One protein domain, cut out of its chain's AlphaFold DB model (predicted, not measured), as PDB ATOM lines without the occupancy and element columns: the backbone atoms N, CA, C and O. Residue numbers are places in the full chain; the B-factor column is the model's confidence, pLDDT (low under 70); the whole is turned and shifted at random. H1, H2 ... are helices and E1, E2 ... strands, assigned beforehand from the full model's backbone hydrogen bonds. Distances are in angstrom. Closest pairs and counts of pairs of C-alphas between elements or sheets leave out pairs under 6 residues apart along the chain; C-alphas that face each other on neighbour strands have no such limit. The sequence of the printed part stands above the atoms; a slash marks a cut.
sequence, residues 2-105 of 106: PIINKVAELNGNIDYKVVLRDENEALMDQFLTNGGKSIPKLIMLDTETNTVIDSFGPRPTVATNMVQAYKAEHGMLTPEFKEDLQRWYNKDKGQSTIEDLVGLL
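AT A GLANCE: This is residues 2 to 105 of the 106 residues of the protein "Thioredoxin" of Winogradskyella psychrotolerans RS-3 (UniProt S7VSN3). A small hairpin of two strands, E1 and E2, reaches toward one end of the long axis, and a helical hairpin, H3 and H4, reaches to the other end. H5 lies beside E2 with H1 packed on it, while H2 lies on the other side of the strand hairpin from H5, reached from H1 by a long link. The printed part has 104 residues, with five named helices and two named strands in the order H1, H2, E1, E2, H3, H4, H5; the sheet, E1 - E2, is antiparallel and the class is mostly helix. It is only just compact, close to loose, with a radius of gyration of the C-alphas of 15.2 A, and the C-alphas span 46 by 30 by 21 A, only just elongated.

IN THESE COORDINATES: E1 is residues 42 to 45, 9.8 A long, and E2 is residues 52 to 56, 11.5 A. H3, residues 61 to 74, and H4, residues 79 to 92, are each 19.9 A from first to last C-alpha; C-alpha 79 is at (8.799, -24.550, 45.629). H5, residues 95 to 104, is 14.5 A long and ends with C-alpha 104 at (32.151, -46.005, 49.655). H1, residues 2 to 9, is 10.5 A long and begins with C-alpha 2 at (32.018, -31.293, 39.957). H2, residues 25 to 31, is 10.0 A long.

HOW THE PARTS SIT: E1 and E2 form a hairpin, antiparallel at 164 degrees, with N 42 and O 56 within hydrogen-bond range at 2.9 A, and N 53 and O 44 also at 2.9 A. The closest C-alphas of E2 and H5 are those of Asp 54 and Leu 104, 6.9 A apart. H5 touches H1 at a steep tilt of 42 degrees, the same way; their closest C-alphas are those of Ile 3 and Ile 98, 7.1 A apart. H3 only just touches H5, with 3 pairs of C-alphas within 8 A, made by residues 61 to 62 of H3 alone; the closest are those of Val 62 and Ser 96, 6.7 A apart, and the tilt is steep at 67 degrees, opposite ways. H3 and H4, a helical hairpin, only just touch, with 3 pairs within 8 A, made by residues 81 to 85 of H4 alone; the closest C-alphas are those of Ala 63 and Leu 85, 7.4 A apart, and the tilt is shallow at 19 degrees, opposite ways. With 1 of these 3 touching helix pairs at a shallow tilt, the helix packing is mostly crossed, only just. H4 and H5 meet only through their link. H2 touches no helix and is only just apart from E2, at 8.4 A. In H1, H3, H4 and H5 every O i to N i+4 pair is within hydrogen-bond range; in H2 1 of 3 is, beside 3 of 4 O i to N i+3 pairs.

THE WHOLE: The two C-alphas farthest apart, those of Glu 48 and Glu 80, are 46.2 A apart. The printed part has no cut. The link from H1 to H2, residues 10 to 24, is long. The mean pLDDT of the printed part is 95.7, and no printed residue is under 70.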
ATOM      1  N   PRO A   2      30.669 -31.854  39.769       92.06
ATOM      2  CA  PRO A   2      32.018 -31.293  39.957       92.06
ATOM      3  C   PRO A   2      32.799 -31.919  41.121       92.06
ATOM      4  O   PRO A   2      33.971 -32.235  40.976       92.06
ATOM      5  N   ILE A   3      32.119 -32.172  42.243       94.19
ATOM      6  CA  ILE A   3      32.710 -32.809  43.427       94.19
ATOM      7  C   ILE A   3      33.133 -34.259  43.158       94.19
ATOM      8  O   ILE A   3      34.260 -34.616  43.470       94.19
ATOM      9  N   ILE A   4      32.271 -35.066  42.525       94.75
ATOM     10  CA  ILE A   4      32.583 -36.457  42.144       94.75
ATOM     11  C   ILE A   4      33.818 -36.491  41.238       94.75
ATOM     12  O   ILE A   4      34.760 -37.225  41.517       94.75
ATOM     13  N   ASN A   5      33.841 -35.646  40.200       95.12
ATOM     14  CA  ASN A   5      34.988 -35.543  39.301       95.12
ATOM     15  C   ASN A   5      36.262 -35.165  40.065       95.12
ATOM     16  O   ASN A   5      37.305 -35.774  39.870       95.12
ATOM     17  N   LYS A   6      36.168 -34.194  40.985       94.44
ATOM     18  CA  LYS A   6      37.331 -33.756  41.751       94.44
ATOM     19  C   LYS A   6      37.883 -34.849  42.664       94.44
ATOM     20  O   LYS A   6      39.095 -34.966  42.773       94.44
ATOM     21  N   VAL A   7      37.018 -35.634  43.307       92.88
ATOM     22  CA  VAL A   7      37.439 -36.776  44.136       92.88
ATOM     23  C   VAL A   7      38.153 -37.829  43.288       92.88
ATOM     24  O   VAL A   7      39.218 -38.290  43.686       92.88
ATOM     25  N   ALA A   8      37.619 -38.159  42.108       93.56
ATOM     26  CA  ALA A   8      38.261 -39.104  41.199       93.56
ATOM     27  C   ALA A   8      39.640 -38.611  40.721       93.56
ATOM     28  O   ALA A   8      40.611 -39.353  40.794       93.56
ATOM     29  N   GLU A   9      39.762 -37.338  40.325       94.56
ATOM     30  CA  GLU A   9      41.038 -36.737  39.892       94.56
ATOM     31  C   GLU A   9      42.142 -36.775  40.960       94.56
ATOM     32  O   GLU A   9      43.326 -36.725  40.628       94.56
ATOM     33  N   LEU A  10      41.779 -36.813  42.245       94.19
ATOM     34  CA  LEU A  10      42.742 -36.847  43.348       94.19
ATOM     35  C   LEU A  10      43.364 -38.233  43.561       94.19
ATOM     36  O   LEU A  10      44.348 -38.336  44.291       94.19
ATOM     37  N   ASN A  11      42.823 -39.285  42.940       90.75
ATOM     38  CA  ASN A  11      43.311 -40.651  43.089       90.75
ATOM     39  C   ASN A  11      43.573 -41.289  41.718       90.75
ATOM     40  O   ASN A  11      42.647 -41.664  41.007       90.75
ATOM     41  N   GLY A  12      44.852 -41.483  41.384       92.69
ATOM     42  CA  GLY A  12      45.273 -42.062  40.102       92.69
ATOM     43  C   GLY A  12      44.832 -43.511  39.860       92.69
ATOM     44  O   GLY A  12      44.964 -43.991  38.739       92.69
ATOM     45  N   ASN A  13      44.299 -44.199  40.875       91.75
ATOM     46  CA  ASN A  13      43.765 -45.556  40.742       91.75
ATOM     47  C   ASN A  13      42.284 -45.578  40.323       91.75
ATOM     48  O   ASN A  13      41.722 -46.653  40.133       91.75
ATOM     49  N   ILE A  14      41.634 -44.415  40.206       93.38
ATOM     50  CA  ILE A  14      40.231 -44.304  39.805       93.38
ATOM     51  C   ILE A  14      40.158 -43.909  38.325       93.38
ATOM     52  O   ILE A  14      40.503 -42.789  37.953       93.38
ATOM     53  N   ASP A  15      39.651 -44.815  37.484       94.69
ATOM     54  CA  ASP A  15      39.222 -44.490  36.116       94.69
ATOM     55  C   ASP A  15      37.784 -43.956  36.157       94.69
ATOM     56  O   ASP A  15      36.847 -44.666  36.529       94.69
ATOM     57  N   TYR A  16      37.608 -42.686  35.798       95.19
ATOM     58  CA  TYR A  16      36.317 -42.013  35.850       95.19
ATOM     59  C   TYR A  16      35.789 -41.717  34.449       95.19
ATOM     60  O   TYR A  16      36.396 -40.983  33.668       95.19
ATOM     61  N   LYS A  17      34.607 -42.262  34.149       95.12
ATOM     62  CA  LYS A  17      33.917 -42.094  32.866       95.12
ATOM     63  C   LYS A  17      32.524 -41.531  33.082       95.12
ATOM     64  O   LYS A  17      31.825 -41.888  34.027       95.12
ATOM     65  N   VAL A  18      32.111 -40.664  32.162       96.00
ATOM     66  CA  VAL A  18      30.761 -40.098  32.124       96.00
ATOM     67  C   VAL A  18      30.081 -40.578  30.855       96.00
ATOM     68  O   VAL A  18      30.620 -40.430  29.762       96.00
ATOM     69  N   VAL A  19      28.884 -41.130  31.014       96.12
ATOM     70  CA  VAL A  19      28.001 -41.509  29.910       96.12
ATOM     71  C   VAL A  19      26.681 -40.759  30.042       96.12
ATOM     72  O   VAL A  19      26.240 -40.441  31.150       96.12
ATOM     73  N   LEU A  20      26.051 -40.439  28.913       96.56
ATOM     74  CA  LEU A  20      24.771 -39.742  28.910       96.56
ATOM     75  C   LEU A  20      23.644 -40.735  29.190       96.56
ATOM     76  O   LEU A  20      23.498 -41.736  28.490       96.56
ATOM     77  N   ARG A  21      22.831 -40.436  30.211       96.50
ATOM     78  CA  ARG A  21      21.691 -41.262  30.640       96.50
ATOM     79  C   ARG A  21      20.783 -41.647  29.475       96.50
ATOM     80  O   ARG A  21      20.417 -42.809  29.347       96.50
ATOM     81  N   ASP A  22      20.424 -40.658  28.663       95.50
ATOM     82  CA  ASP A  22      19.422 -40.813  27.607       95.50
ATOM     83  C   ASP A  22      19.971 -41.608  26.406       95.50
ATOM     84  O   ASP A  22      19.199 -42.171  25.642       95.50
ATOM     85  N   GLU A  23      21.297 -41.727  26.274       97.94
ATOM     86  CA  GLU A  23      21.960 -42.551  25.249       97.94
ATOM     87  C   GLU A  23      22.298 -43.968  25.749       97.94
ATOM     88  O   GLU A  23      22.728 -44.818  24.975       97.94
ATOM     89  N   ASN A  24      22.124 -44.234  27.048       97.38
ATOM     90  CA  ASN A  24      22.531 -45.477  27.709       97.38
ATOM     91  C   ASN A  24      21.375 -46.061  28.541       97.38
ATOM     92  O   ASN A  24      21.537 -46.381  29.720       97.38
ATOM     93  N   GLU A  25      20.190 -46.196  27.937       96.31
ATOM     94  CA  GLU A  25      18.971 -46.602  28.654       96.31
ATOM     95  C   GLU A  25      19.093 -47.966  29.341       96.31
ATOM     96  O   GLU A  25      18.774 -48.074  30.522       96.31
ATOM     97  N   ALA A  26      19.637 -48.974  28.651       97.31
ATOM     98  CA  ALA A  26      19.793 -50.325  29.198       97.31
ATOM     99  C   ALA A  26      20.716 -50.376  30.428       97.31
ATOM    100  O   ALA A  26      20.559 -51.234  31.297       97.31
ATOM    101  N   LEU A  27      21.682 -49.454  30.507       95.69
ATOM    102  CA  LEU A  27      22.494 -49.271  31.705       95.69
ATOM    103  C   LEU A  27      21.663 -48.590  32.796       95.69
ATOM    104  O   LEU A  27      21.585 -49.097  33.908       95.69
ATOM    105  N   MET A  28      21.013 -47.464  32.490       96.69
ATOM    106  CA  MET A  28      20.239 -46.706  33.481       96.69
ATOM    107  C   MET A  28      19.103 -47.528  34.109       96.69
ATOM    108  O   MET A  28      18.854 -47.402  35.309       96.69
ATOM    109  N   ASP A  29      18.441 -48.383  33.332       97.19
ATOM    110  CA  ASP A  29      17.336 -49.228  33.796       97.19
ATOM    111  C   ASP A  29      17.769 -50.238  34.873       97.19
ATOM    112  O   ASP A  29      16.952 -50.646  35.697       97.19
ATOM    113  N   GLN A  30      19.062 -50.575  34.951       96.19
ATOM    114  CA  GLN A  30      19.613 -51.412  36.025       96.19
ATOM    115  C   GLN A  30      19.826 -50.645  37.342       96.19
ATOM    116  O   GLN A  30      19.998 -51.256  38.393       96.19
ATOM    117  N   PHE A  31      19.798 -49.308  37.312       96.44
ATOM    118  CA  PHE A  31      20.222 -48.447  38.423       96.44
ATOM    119  C   PHE A  31      19.191 -47.369  38.792       96.44
ATOM    120  O   PHE A  31      19.542 -46.282  39.268       96.44
ATOM    121  N   LEU A  32      17.904 -47.663  38.587       96.38
ATOM    122  CA  LEU A  32      16.801 -46.758  38.908       96.38
ATOM    123  C   LEU A  32      16.790 -46.373  40.392       96.38
ATOM    124  O   LEU A  32      17.015 -47.187  41.283       96.38
ATOM    125  N   THR A  33      16.453 -45.117  40.673       94.44
ATOM    126  CA  THR A  33      16.204 -44.647  42.041       94.44
ATOM    127  C   THR A  33      14.708 -44.488  42.239       94.44
ATOM    128  O   THR A  33      14.101 -43.615  41.618       94.44
ATOM    129  N   ASN A  34      14.112 -45.312  43.105       91.50
ATOM    130  CA  ASN A  34      12.662 -45.342  43.340       91.50
ATOM    131  C   ASN A  34      11.859 -45.477  42.029       91.50
ATOM    132  O   ASN A  34      10.890 -44.754  41.810       91.50
ATOM    133  N   GLY A  35      12.328 -46.335  41.117       94.69
ATOM    134  CA  GLY A  35      11.740 -46.534  39.784       94.69
ATOM    135  C   GLY A  35      12.009 -45.409  38.773       94.69
ATOM    136  O   GLY A  35      11.651 -45.540  37.609       94.69
ATOM    137  N   GLY A  36      12.651 -44.310  39.181       95.44
ATOM    138  CA  GLY A  36      12.965 -43.181  38.308       95.44
ATOM    139  C   GLY A  36      14.402 -43.190  37.784       95.44
ATOM    140  O   GLY A  36      15.343 -43.515  38.514       95.44
ATOM    141  N   LYS A  37      14.584 -42.718  36.543       96.50
ATOM    142  CA  LYS A  37      15.888 -42.469  35.898       96.50
ATOM    143  C   LYS A  37      16.576 -41.199  36.460       96.50
ATOM    144  O   LYS A  37      16.793 -40.210  35.751       96.50
ATOM    145  N   SER A  38      16.829 -41.190  37.771       95.88
ATOM    146  CA  SER A  38      17.349 -40.036  38.522       95.88
ATOM    147  C   SER A  38      18.843 -39.811  38.291       95.88
ATOM    148  O   SER A  38      19.607 -40.768  38.217       95.88
ATOM    149  N   ILE A  39      19.264 -38.542  38.228       95.06
ATOM    150  CA  ILE A  39      20.666 -38.153  38.008       95.06
ATOM    151  C   ILE A  39      21.182 -37.197  39.091       95.06
ATOM    152  O   ILE A  39      20.388 -36.437  39.652       95.06
ATOM    153  N   PRO A  40      22.507 -37.178  39.331       95.25
ATOM    154  CA  PRO A  40      23.502 -38.119  38.794       95.25
ATOM    155  C   PRO A  40      23.401 -39.513  39.427       95.25
ATOM    156  O   PRO A  40      23.065 -39.626  40.598       95.25
ATOM    157  N   LYS A  41      23.727 -40.568  38.675       96.62
ATOM    158  CA  LYS A  41      23.904 -41.923  39.211       96.62
ATOM    159  C   LYS A  41      25.363 -42.316  39.013       96.62
ATOM    160  O   LYS A  41      25.835 -42.350  37.881       96.62
ATOM    161  N   LEU A  42      26.075 -42.541  40.110       96.56
ATOM    162  CA  LEU A  42      27.446 -43.040  40.098       96.56
ATOM    163  C   LEU A  42      27.404 -44.543  40.355       96.56
ATOM    164  O   LEU A  42      26.711 -44.992  41.269       96.56
ATOM    165  N   ILE A  43      28.134 -45.298  39.546       96.19
ATOM    166  CA  ILE A  43      28.258 -46.751  39.643       96.19
ATOM    167  C   ILE A  43      29.744 -47.032  39.829       96.19
ATOM    168  O   ILE A  43      30.555 -46.572  39.026       96.19
ATOM    169  N   MET A  44      30.094 -47.737  40.901       95.50
ATOM    170  CA  MET A  44      31.467 -48.135  41.192       95.50
ATOM    171  C   MET A  44      31.646 -49.573  40.729       95.50
ATOM    172  O   MET A  44      30.875 -50.456  41.110       95.50
ATOM    173  N   LEU A  45      32.641 -49.782  39.874       95.06
ATOM    174  CA  LEU A  45      32.947 -51.069  39.270       95.06
ATOM    175  C   LEU A  45      34.347 -51.497  39.691       95.06
ATOM    176  O   LEU A  45      35.277 -50.692  39.649       95.06
ATOM    177  N   ASP A  46      34.488 -52.765  40.046       94.44
ATOM    178  CA  ASP A  46      35.788 -53.415  40.110       94.44
ATOM    179  C   ASP A  46      36.276 -53.686  38.678       94.44
ATOM    180  O   ASP A  46      35.572 -54.304  37.876       94.44
ATOM    181  N   THR A  47      37.458 -53.178  38.327       91.50
ATOM    182  CA  THR A  47      37.958 -53.197  36.943       91.50
ATOM    183  C   THR A  47      38.474 -54.564  36.500       91.50
ATOM    184  O   THR A  47      38.550 -54.815  35.297       91.50
ATOM    185  N   GLU A  48      38.802 -55.460  37.432       93.88
ATOM    186  CA  GLU A  48      39.282 -56.810  37.121       93.88
ATOM    187  C   GLU A  48      38.111 -57.760  36.841       93.88
ATOM    188  O   GLU A  48      38.139 -58.553  35.899       93.88
ATOM    189  N   THR A  49      37.052 -57.655  37.641       95.75
ATOM    190  CA  THR A  49      35.891 -58.551  37.610       95.75
ATOM    191  C   THR A  49      34.694 -57.976  36.853       95.75
ATOM    192  O   THR A  49      33.768 -58.719  36.530       95.75
ATOM    193  N   ASN A  50      34.693 -56.669  36.566       91.88
ATOM    194  CA  ASN A  50      33.546 -55.905  36.057       91.88
ATOM    195  C   ASN A  50      32.293 -56.008  36.942       91.88
ATOM    196  O   ASN A  50      31.165 -55.852  36.467       91.88
ATOM    197  N   THR A  51      32.470 -56.281  38.234       95.38
ATOM    198  CA  THR A  51      31.356 -56.358  39.179       95.38
ATOM    199  C   THR A  51      31.040 -54.987  39.759       95.38
ATOM    200  O   THR A  51      31.924 -54.160  39.980       95.38
ATOM    201  N   VAL A  52      29.755 -54.732  40.001       95.75
ATOM    202  CA  VAL A  52      29.306 -53.530  40.707       95.75
ATOM    203  C   VAL A  52      29.591 -53.713  42.187       95.75
ATOM    204  O   VAL A  52      29.024 -54.607  42.814       95.75
ATOM    205  N   ILE A  53      30.441 -52.853  42.735       95.00
ATOM    206  CA  ILE A  53      30.814 -52.894  44.151       95.00
ATOM    207  C   ILE A  53      29.995 -51.917  44.990       95.00
ATOM    208  O   ILE A  53      29.705 -52.212  46.145       95.00
ATOM    209  N   ASP A  54      29.587 -50.784  44.412       94.75
ATOM    210  CA  ASP A  54      28.721 -49.820  45.086       94.75
ATOM    211  C   ASP A  54      28.061 -48.841  44.098       94.75
ATOM    212  O   ASP A  54      28.361 -48.818  42.899       94.75
ATOM    213  N   SER A  55      27.140 -48.011  44.589       95.00
ATOM    214  CA  SER A  55      26.544 -46.932  43.811       95.00
ATOM    215  C   SER A  55      26.137 -45.741  44.674       95.00
ATOM    216  O   SER A  55      25.683 -45.884  45.803       95.00
ATOM    217  N   PHE A  56      26.184 -44.550  44.084       95.88
ATOM    218  CA  PHE A  56      25.766 -43.305  44.724       95.88
ATOM    219  C   PHE A  56      24.730 -42.562  43.878       95.88
ATOM    220  O   PHE A  56      24.719 -42.652  42.647       95.88
ATOM    221  N   GLY A  57      23.883 -41.777  44.542       93.69
ATOM    222  CA  GLY A  57      23.011 -40.791  43.910       93.69
ATOM    223  C   GLY A  57      21.515 -41.069  44.080       93.69
ATOM    224  O   GLY A  57      21.124 -42.142  44.542       93.69
ATOM    225  N   PRO A  58      20.657 -40.095  43.717       95.62
ATOM    226  CA  PRO A  58      20.974 -38.837  43.026       95.62
ATOM    227  C   PRO A  58      21.481 -37.705  43.923       95.62
ATOM    228  O   PRO A  58      21.891 -36.655  43.434       95.62
ATOM    229  N   ARG A  59      21.412 -37.881  45.239       96.19
ATOM    230  CA  ARG A  59      21.786 -36.870  46.227       96.19
ATOM    231  C   ARG A  59      22.615 -37.528  47.322       96.19
ATOM    232  O   ARG A  59      22.433 -38.726  47.536       96.19
ATOM    233  N   PRO A  60      23.452 -36.756  48.035       97.31
ATOM    234  CA  PRO A  60      24.065 -37.270  49.241       97.31
ATOM    235  C   PRO A  60      23.010 -37.678  50.273       97.31
ATOM    236  O   PRO A  60      21.880 -37.176  50.247       97.31
ATOM    237  N   THR A  61      23.384 -38.568  51.182       97.06
ATOM    238  CA  THR A  61      22.548 -39.161  52.227       97.06
ATOM    239  C   THR A  61      21.793 -38.085  53.003       97.06
ATOM    240  O   THR A  61      20.575 -38.170  53.158       97.06
ATOM    241  N   VAL A  62      22.483 -37.008  53.397       98.06
ATOM    242  CA  VAL A  62      21.887 -35.874  54.124       98.06
ATOM    243  C   VAL A  62      20.741 -35.235  53.333       98.06
ATOM    244  O   VAL A  62      19.622 -35.131  53.833       98.06
ATOM    245  N   ALA A  63      20.977 -34.870  52.071       97.81
ATOM    246  CA  ALA A  63      19.956 -34.263  51.218       97.81
ATOM    247  C   ALA A  63      18.825 -35.239  50.863       97.81
ATOM    248  O   ALA A  63      17.672 -34.831  50.728       97.81
ATOM    249  N   THR A  64      19.131 -36.531  50.724       96.88
ATOM    250  CA  THR A  64      18.117 -37.577  50.549       96.88
ATOM    251  C   THR A  64      17.187 -37.621  51.757       96.88
ATOM    252  O   THR A  64      15.972 -37.571  51.580       96.88
ATOM    253  N   ASN A  65      17.731 -37.608  52.974       97.81
ATOM    254  CA  ASN A  65      16.940 -37.618  54.203       97.81
ATOM    255  C   ASN A  65      16.086 -36.353  54.351       97.81
ATOM    256  O   ASN A  65      14.908 -36.463  54.677       97.81
ATOM    257  N   MET A  66      16.630 -35.173  54.027       98.00
ATOM    258  CA  MET A  66      15.859 -33.919  54.004       98.00
ATOM    259  C   MET A  66      14.648 -34.019  53.067       98.00
ATOM    260  O   MET A  66      13.534 -33.668  53.446       98.00
ATOM    261  N   VAL A  67      14.857 -34.530  51.848       96.75
ATOM    262  CA  VAL A  67      13.792 -34.710  50.852       96.75
ATOM    263  C   VAL A  67      12.738 -35.695  51.347       96.75
ATOM    264  O   VAL A  67      11.552 -35.411  51.209       96.75
ATOM    265  N   GLN A  68      13.147 -36.841  51.898       96.44
ATOM    266  CA  GLN A  68      12.208 -37.866  52.361       96.44
ATOM    267  C   GLN A  68      11.389 -37.391  53.561       96.44
ATOM    268  O   GLN A  68      10.172 -37.557  53.551       96.44
ATOM    269  N   ALA A  69      12.028 -36.753  54.545       97.81
ATOM    270  CA  ALA A  69      11.348 -36.198  55.711       97.81
ATOM    271  C   ALA A  69      10.294 -35.164  55.293       97.81
ATOM    272  O   ALA A  69       9.128 -35.285  55.663       97.81
ATOM    273  N   TYR A  70      10.671 -34.224  54.422       98.06
ATOM    274  CA  TYR A  70       9.742 -33.211  53.928       98.06
ATOM    275  C   TYR A  70       8.570 -33.829  53.155       98.06
ATOM    276  O   TYR A  70       7.414 -33.454  53.339       98.06
ATOM    277  N   LYS A  71       8.841 -34.816  52.293       96.25
ATOM    278  CA  LYS A  71       7.787 -35.503  51.534       96.25
ATOM    279  C   LYS A  71       6.834 -36.286  52.434       96.25
ATOM    280  O   LYS A  71       5.651 -36.348  52.120       96.25
ATOM    281  N   ALA A  72       7.339 -36.891  53.508       97.19
ATOM    282  CA  ALA A  72       6.518 -37.622  54.466       97.19
ATOM    283  C   ALA A  72       5.560 -36.687  55.221       97.19
ATOM    284  O   ALA A  72       4.421 -37.067  55.475       97.19
ATOM    285  N   GLU A  73       5.998 -35.464  55.525       97.56
ATOM    286  CA  GLU A  73       5.197 -34.467  56.240       97.56
ATOM    287  C   GLU A  73       4.201 -33.727  55.330       97.56
ATOM    288  O   GLU A  73       3.041 -33.540  55.693       97.56
ATOM    289  N   HIS A  74       4.624 -33.337  54.124       96.69
ATOM    290  CA  HIS A  74       3.850 -32.451  53.244       96.69
ATOM    291  C   HIS A  74       3.235 -33.155  52.023       96.69
ATOM    292  O   HIS A  74       2.548 -32.525  51.217       96.69
ATOM    293  N   GLY A  75       3.515 -34.445  51.820       96.25
ATOM    294  CA  GLY A  75       3.070 -35.249  50.674       96.25
ATOM    295  C   GLY A  75       3.794 -34.946  49.352       96.25
ATOM    296  O   GLY A  75       3.950 -35.826  48.503       96.25
ATOM    297  N   MET A  76       4.292 -33.722  49.163       95.50
ATOM    298  CA  MET A  76       5.012 -33.292  47.965       95.50
ATOM    299  C   MET A  76       6.124 -32.289  48.282       95.50
ATOM    300  O   MET A  76       6.159 -31.689  49.349       95.50
ATOM    301  N   LEU A  77       7.042 -32.098  47.332       96.12
ATOM    302  CA  LEU A  77       8.107 -31.099  47.451       96.12
ATOM    303  C   LEU A  77       7.606 -29.754  46.927       96.12
ATOM    304  O   LEU A  77       7.369 -29.613  45.721       96.12
ATOM    305  N   THR A  78       7.473 -28.780  47.819       97.69
ATOM    306  CA  THR A  78       7.021 -27.430  47.478       97.69
ATOM    307  C   THR A  78       8.134 -26.611  46.803       97.69
ATOM    308  O   THR A  78       9.310 -26.999  46.853       97.69
ATOM    309  N   PRO A  79       7.802 -25.499  46.121       98.00
ATOM    310  CA  PRO A  79       8.799 -24.550  45.629       98.00
ATOM    311  C   PRO A  79       9.727 -24.026  46.734       98.00
ATOM    312  O   PRO A  79      10.936 -23.970  46.524       98.00
ATOM    313  N   GLU A  80       9.182 -23.732  47.914       97.31
ATOM    314  CA  GLU A  80       9.919 -23.188  49.058       97.31
ATOM    315  C   GLU A  80      10.964 -24.192  49.557       97.31
ATOM    316  O   GLU A  80      12.138 -23.860  49.693       97.31
ATOM    317  N   PHE A  81      10.585 -25.467  49.702       98.19
ATOM    318  CA  PHE A  81      11.534 -26.505  50.095       98.19
ATOM    319  C   PHE A  81      12.651 -26.703  49.066       98.19
ATOM    320  O   PHE A  81      13.796 -26.975  49.425       98.19
ATOM    321  N   LYS A  82      12.349 -26.585  47.767       97.62
ATOM    322  CA  LYS A  82      13.388 -26.674  46.728       97.62
ATOM    323  C   LYS A  82      14.392 -25.532  46.852       97.62
ATOM    324  O   LYS A  82      15.582 -25.758  46.633       97.62
ATOM    325  N   GLU A  83      13.933 -24.338  47.217       98.25
ATOM    326  CA  GLU A  83      14.804 -23.202  47.500       98.25
ATOM    327  C   GLU A  83      15.662 -23.448  48.748       98.25
ATOM    328  O   GLU A  83      16.877 -23.260  48.696       98.25
ATOM    329  N   ASP A  84      15.071 -23.949  49.834       98.06
ATOM    330  CA  ASP A  84      15.802 -24.301  51.057       98.06
ATOM    331  C   ASP A  84      16.852 -25.383  50.808       98.06
ATOM    332  O   ASP A  84      18.000 -25.266  51.247       98.06
ATOM    333  N   LEU A  85      16.500 -26.408  50.034       98.19
ATOM    334  CA  LEU A  85      17.428 -27.451  49.621       98.19
ATOM    335  C   LEU A  85      18.576 -26.872  48.781       98.19
ATOM    336  O   LEU A  85      19.732 -27.248  48.971       98.19
ATOM    337  N   GLN A  86      18.295 -25.921  47.885       97.69
ATOM    338  CA  GLN A  86      19.335 -25.233  47.119       97.69
ATOM    339  C   GLN A  86      20.237 -24.372  48.016       97.69
ATOM    340  O   GLN A  86      21.461 -24.384  47.858       97.69
ATOM    341  N   ARG A  87      19.666 -23.646  48.985       98.31
ATOM    342  CA  ARG A  87      20.423 -22.878  49.990       98.31
ATOM    343  C   ARG A  87      21.312 -23.798  50.822       98.31
ATOM    344  O   ARG A  87      22.464 -23.448  51.088       98.31
ATOM    345  N   TRP A  88      20.815 -24.982  51.170       98.44
ATOM    346  CA  TRP A  88      21.596 -26.013  51.840       98.44
ATOM    347  C   TRP A  88      22.779 -26.467  50.985       98.44
ATOM    348  O   TRP A  88      23.901 -26.407  51.475       98.44
ATOM    349  N   TYR A  89      22.585 -26.801  49.703       97.38
ATOM    350  CA  TYR A  89      23.698 -27.177  48.816       97.38
ATOM    351  C   TYR A  89      24.775 -26.085  48.729       97.38
ATOM    352  O   TYR A  89      25.971 -26.379  48.767       97.38
ATOM    353  N   ASN A  90      24.362 -24.817  48.663       97.56
ATOM    354  CA  ASN A  90      25.289 -23.684  48.627       97.56
ATOM    355  C   ASN A  90      26.112 -23.555  49.923       97.56
ATOM    356  O   ASN A  90      27.264 -23.117  49.880       97.56
ATOM    357  N   LYS A  91      25.530 -23.926  51.072       98.19
ATOM    358  CA  LYS A  91      26.202 -23.931  52.378       98.19
ATOM    359  C   LYS A  91      27.081 -25.169  52.572       98.19
ATOM    360  O   LYS A  91      28.198 -25.026  53.057       98.19
ATOM    361  N   ASP A  92      26.586 -26.341  52.182       98.19
ATOM    362  CA  ASP A  92      27.279 -27.633  52.262       98.19
ATOM    363  C   ASP A  92      28.533 -27.656  51.385       98.19
ATOM    364  O   ASP A  92      29.522 -28.285  51.740       98.19
ATOM    365  N   LYS A  93      28.523 -26.948  50.245       96.62
ATOM    366  CA  LYS A  93      29.669 -26.862  49.321       96.62
ATOM    367  C   LYS A  93      30.223 -28.236  48.913       96.62
ATOM    368  O   LYS A  93      31.407 -28.365  48.608       96.62
ATOM    369  N   GLY A  94      29.365 -29.257  48.885       96.19
ATOM    370  CA  GLY A  94      29.723 -30.609  48.483       96.19
ATOM    371  C   GLY A  94      30.362 -31.462  49.573       96.19
ATOM    372  O   GLY A  94      30.754 -32.581  49.253       96.19
ATOM    373  N   GLN A  95      30.467 -30.986  50.818       97.75
ATOM    374  CA  GLN A  95      31.059 -31.761  51.913       97.75
ATOM    375  C   GLN A  95      30.304 -33.072  52.140       97.75
ATOM    376  O   GLN A  95      30.923 -34.128  52.081       97.75
ATOM    377  N   SER A  96      28.970 -33.034  52.223       98.12
ATOM    378  CA  SER A  96      28.168 -34.259  52.373       98.12
ATOM    379  C   SER A  96      28.354 -35.235  51.203       98.12
ATOM    380  O   SER A  96      28.274 -36.444  51.372       98.12
ATOM    381  N   THR A  97      28.608 -34.726  49.989       97.06
ATOM    382  CA  THR A  97      28.913 -35.597  48.837       97.06
ATOM    383  C   THR A  97      30.282 -36.253  48.988       97.06
ATOM    384  O   THR A  97      30.415 -37.427  48.677       97.06
ATOM    385  N   ILE A  98      31.298 -35.520  49.451       96.00
ATOM    386  CA  ILE A  98      32.639 -36.074  49.689       96.00
ATOM    387  C   ILE A  98      32.586 -37.137  50.783       96.00
ATOM    388  O   ILE A  98      33.147 -38.208  50.591       96.00
ATOM    389  N   GLU A  99      31.901 -36.860  51.893       96.81
ATOM    390  CA  GLU A  99      31.752 -37.797  53.010       96.81
ATOM    391  C   GLU A  99      31.131 -39.120  52.560       96.81
ATOM    392  O   GLU A  99      31.701 -40.177  52.827       96.81
ATOM    393  N   ASP A 100      30.025 -39.062  51.810       96.81
ATOM    394  CA  ASP A 100      29.414 -40.266  51.249       96.81
ATOM    395  C   ASP A 100      30.397 -41.004  50.335       96.81
ATOM    396  O   ASP A 100      30.612 -42.194  50.524       96.81
ATOM    397  N   LEU A 101      31.031 -40.315  49.376       94.62
ATOM    398  CA  LEU A 101      31.965 -40.946  48.433       94.62
ATOM    399  C   LEU A 101      33.152 -41.609  49.137       94.62
ATOM    400  O   LEU A 101      33.528 -42.719  48.773       94.62
ATOM    401  N   VAL A 102      33.735 -40.949  50.140       92.75
ATOM    402  CA  VAL A 102      34.820 -41.517  50.950       92.75
ATOM    403  C   VAL A 102      34.326 -42.741  51.715       92.75
ATOM    404  O   VAL A 102      35.045 -43.727  51.784       92.75
ATOM    405  N   GLY A 103      33.090 -42.726  52.222       93.06
ATOM    406  CA  GLY A 103      32.482 -43.887  52.874       93.06
ATOM    407  C   GLY A 103      32.302 -45.110  51.962       93.06
ATOM    408  O   GLY A 103      32.263 -46.233  52.465       93.06
ATOM    409  N   LEU A 104      32.219 -44.913  50.641       91.06
ATOM    410  CA  LEU A 104      32.151 -46.005  49.655       91.06
ATOM    411  C   LEU A 104      33.536 -46.569  49.298       91.06
ATOM    412  O   LEU A 104      33.642 -47.707  48.844       91.06
ATOM    413  N   LEU A 105      34.599 -45.783  49.489       83.25
ATOM    414  CA  LEU A 105      35.981 -46.195  49.251       83.25
ATOM    415  C   LEU A 105      36.497 -46.929  50.499       83.25
ATOM    416  O   LEU A 105      36.883 -46.301  51.482       83.25
TER     417      LEU A 105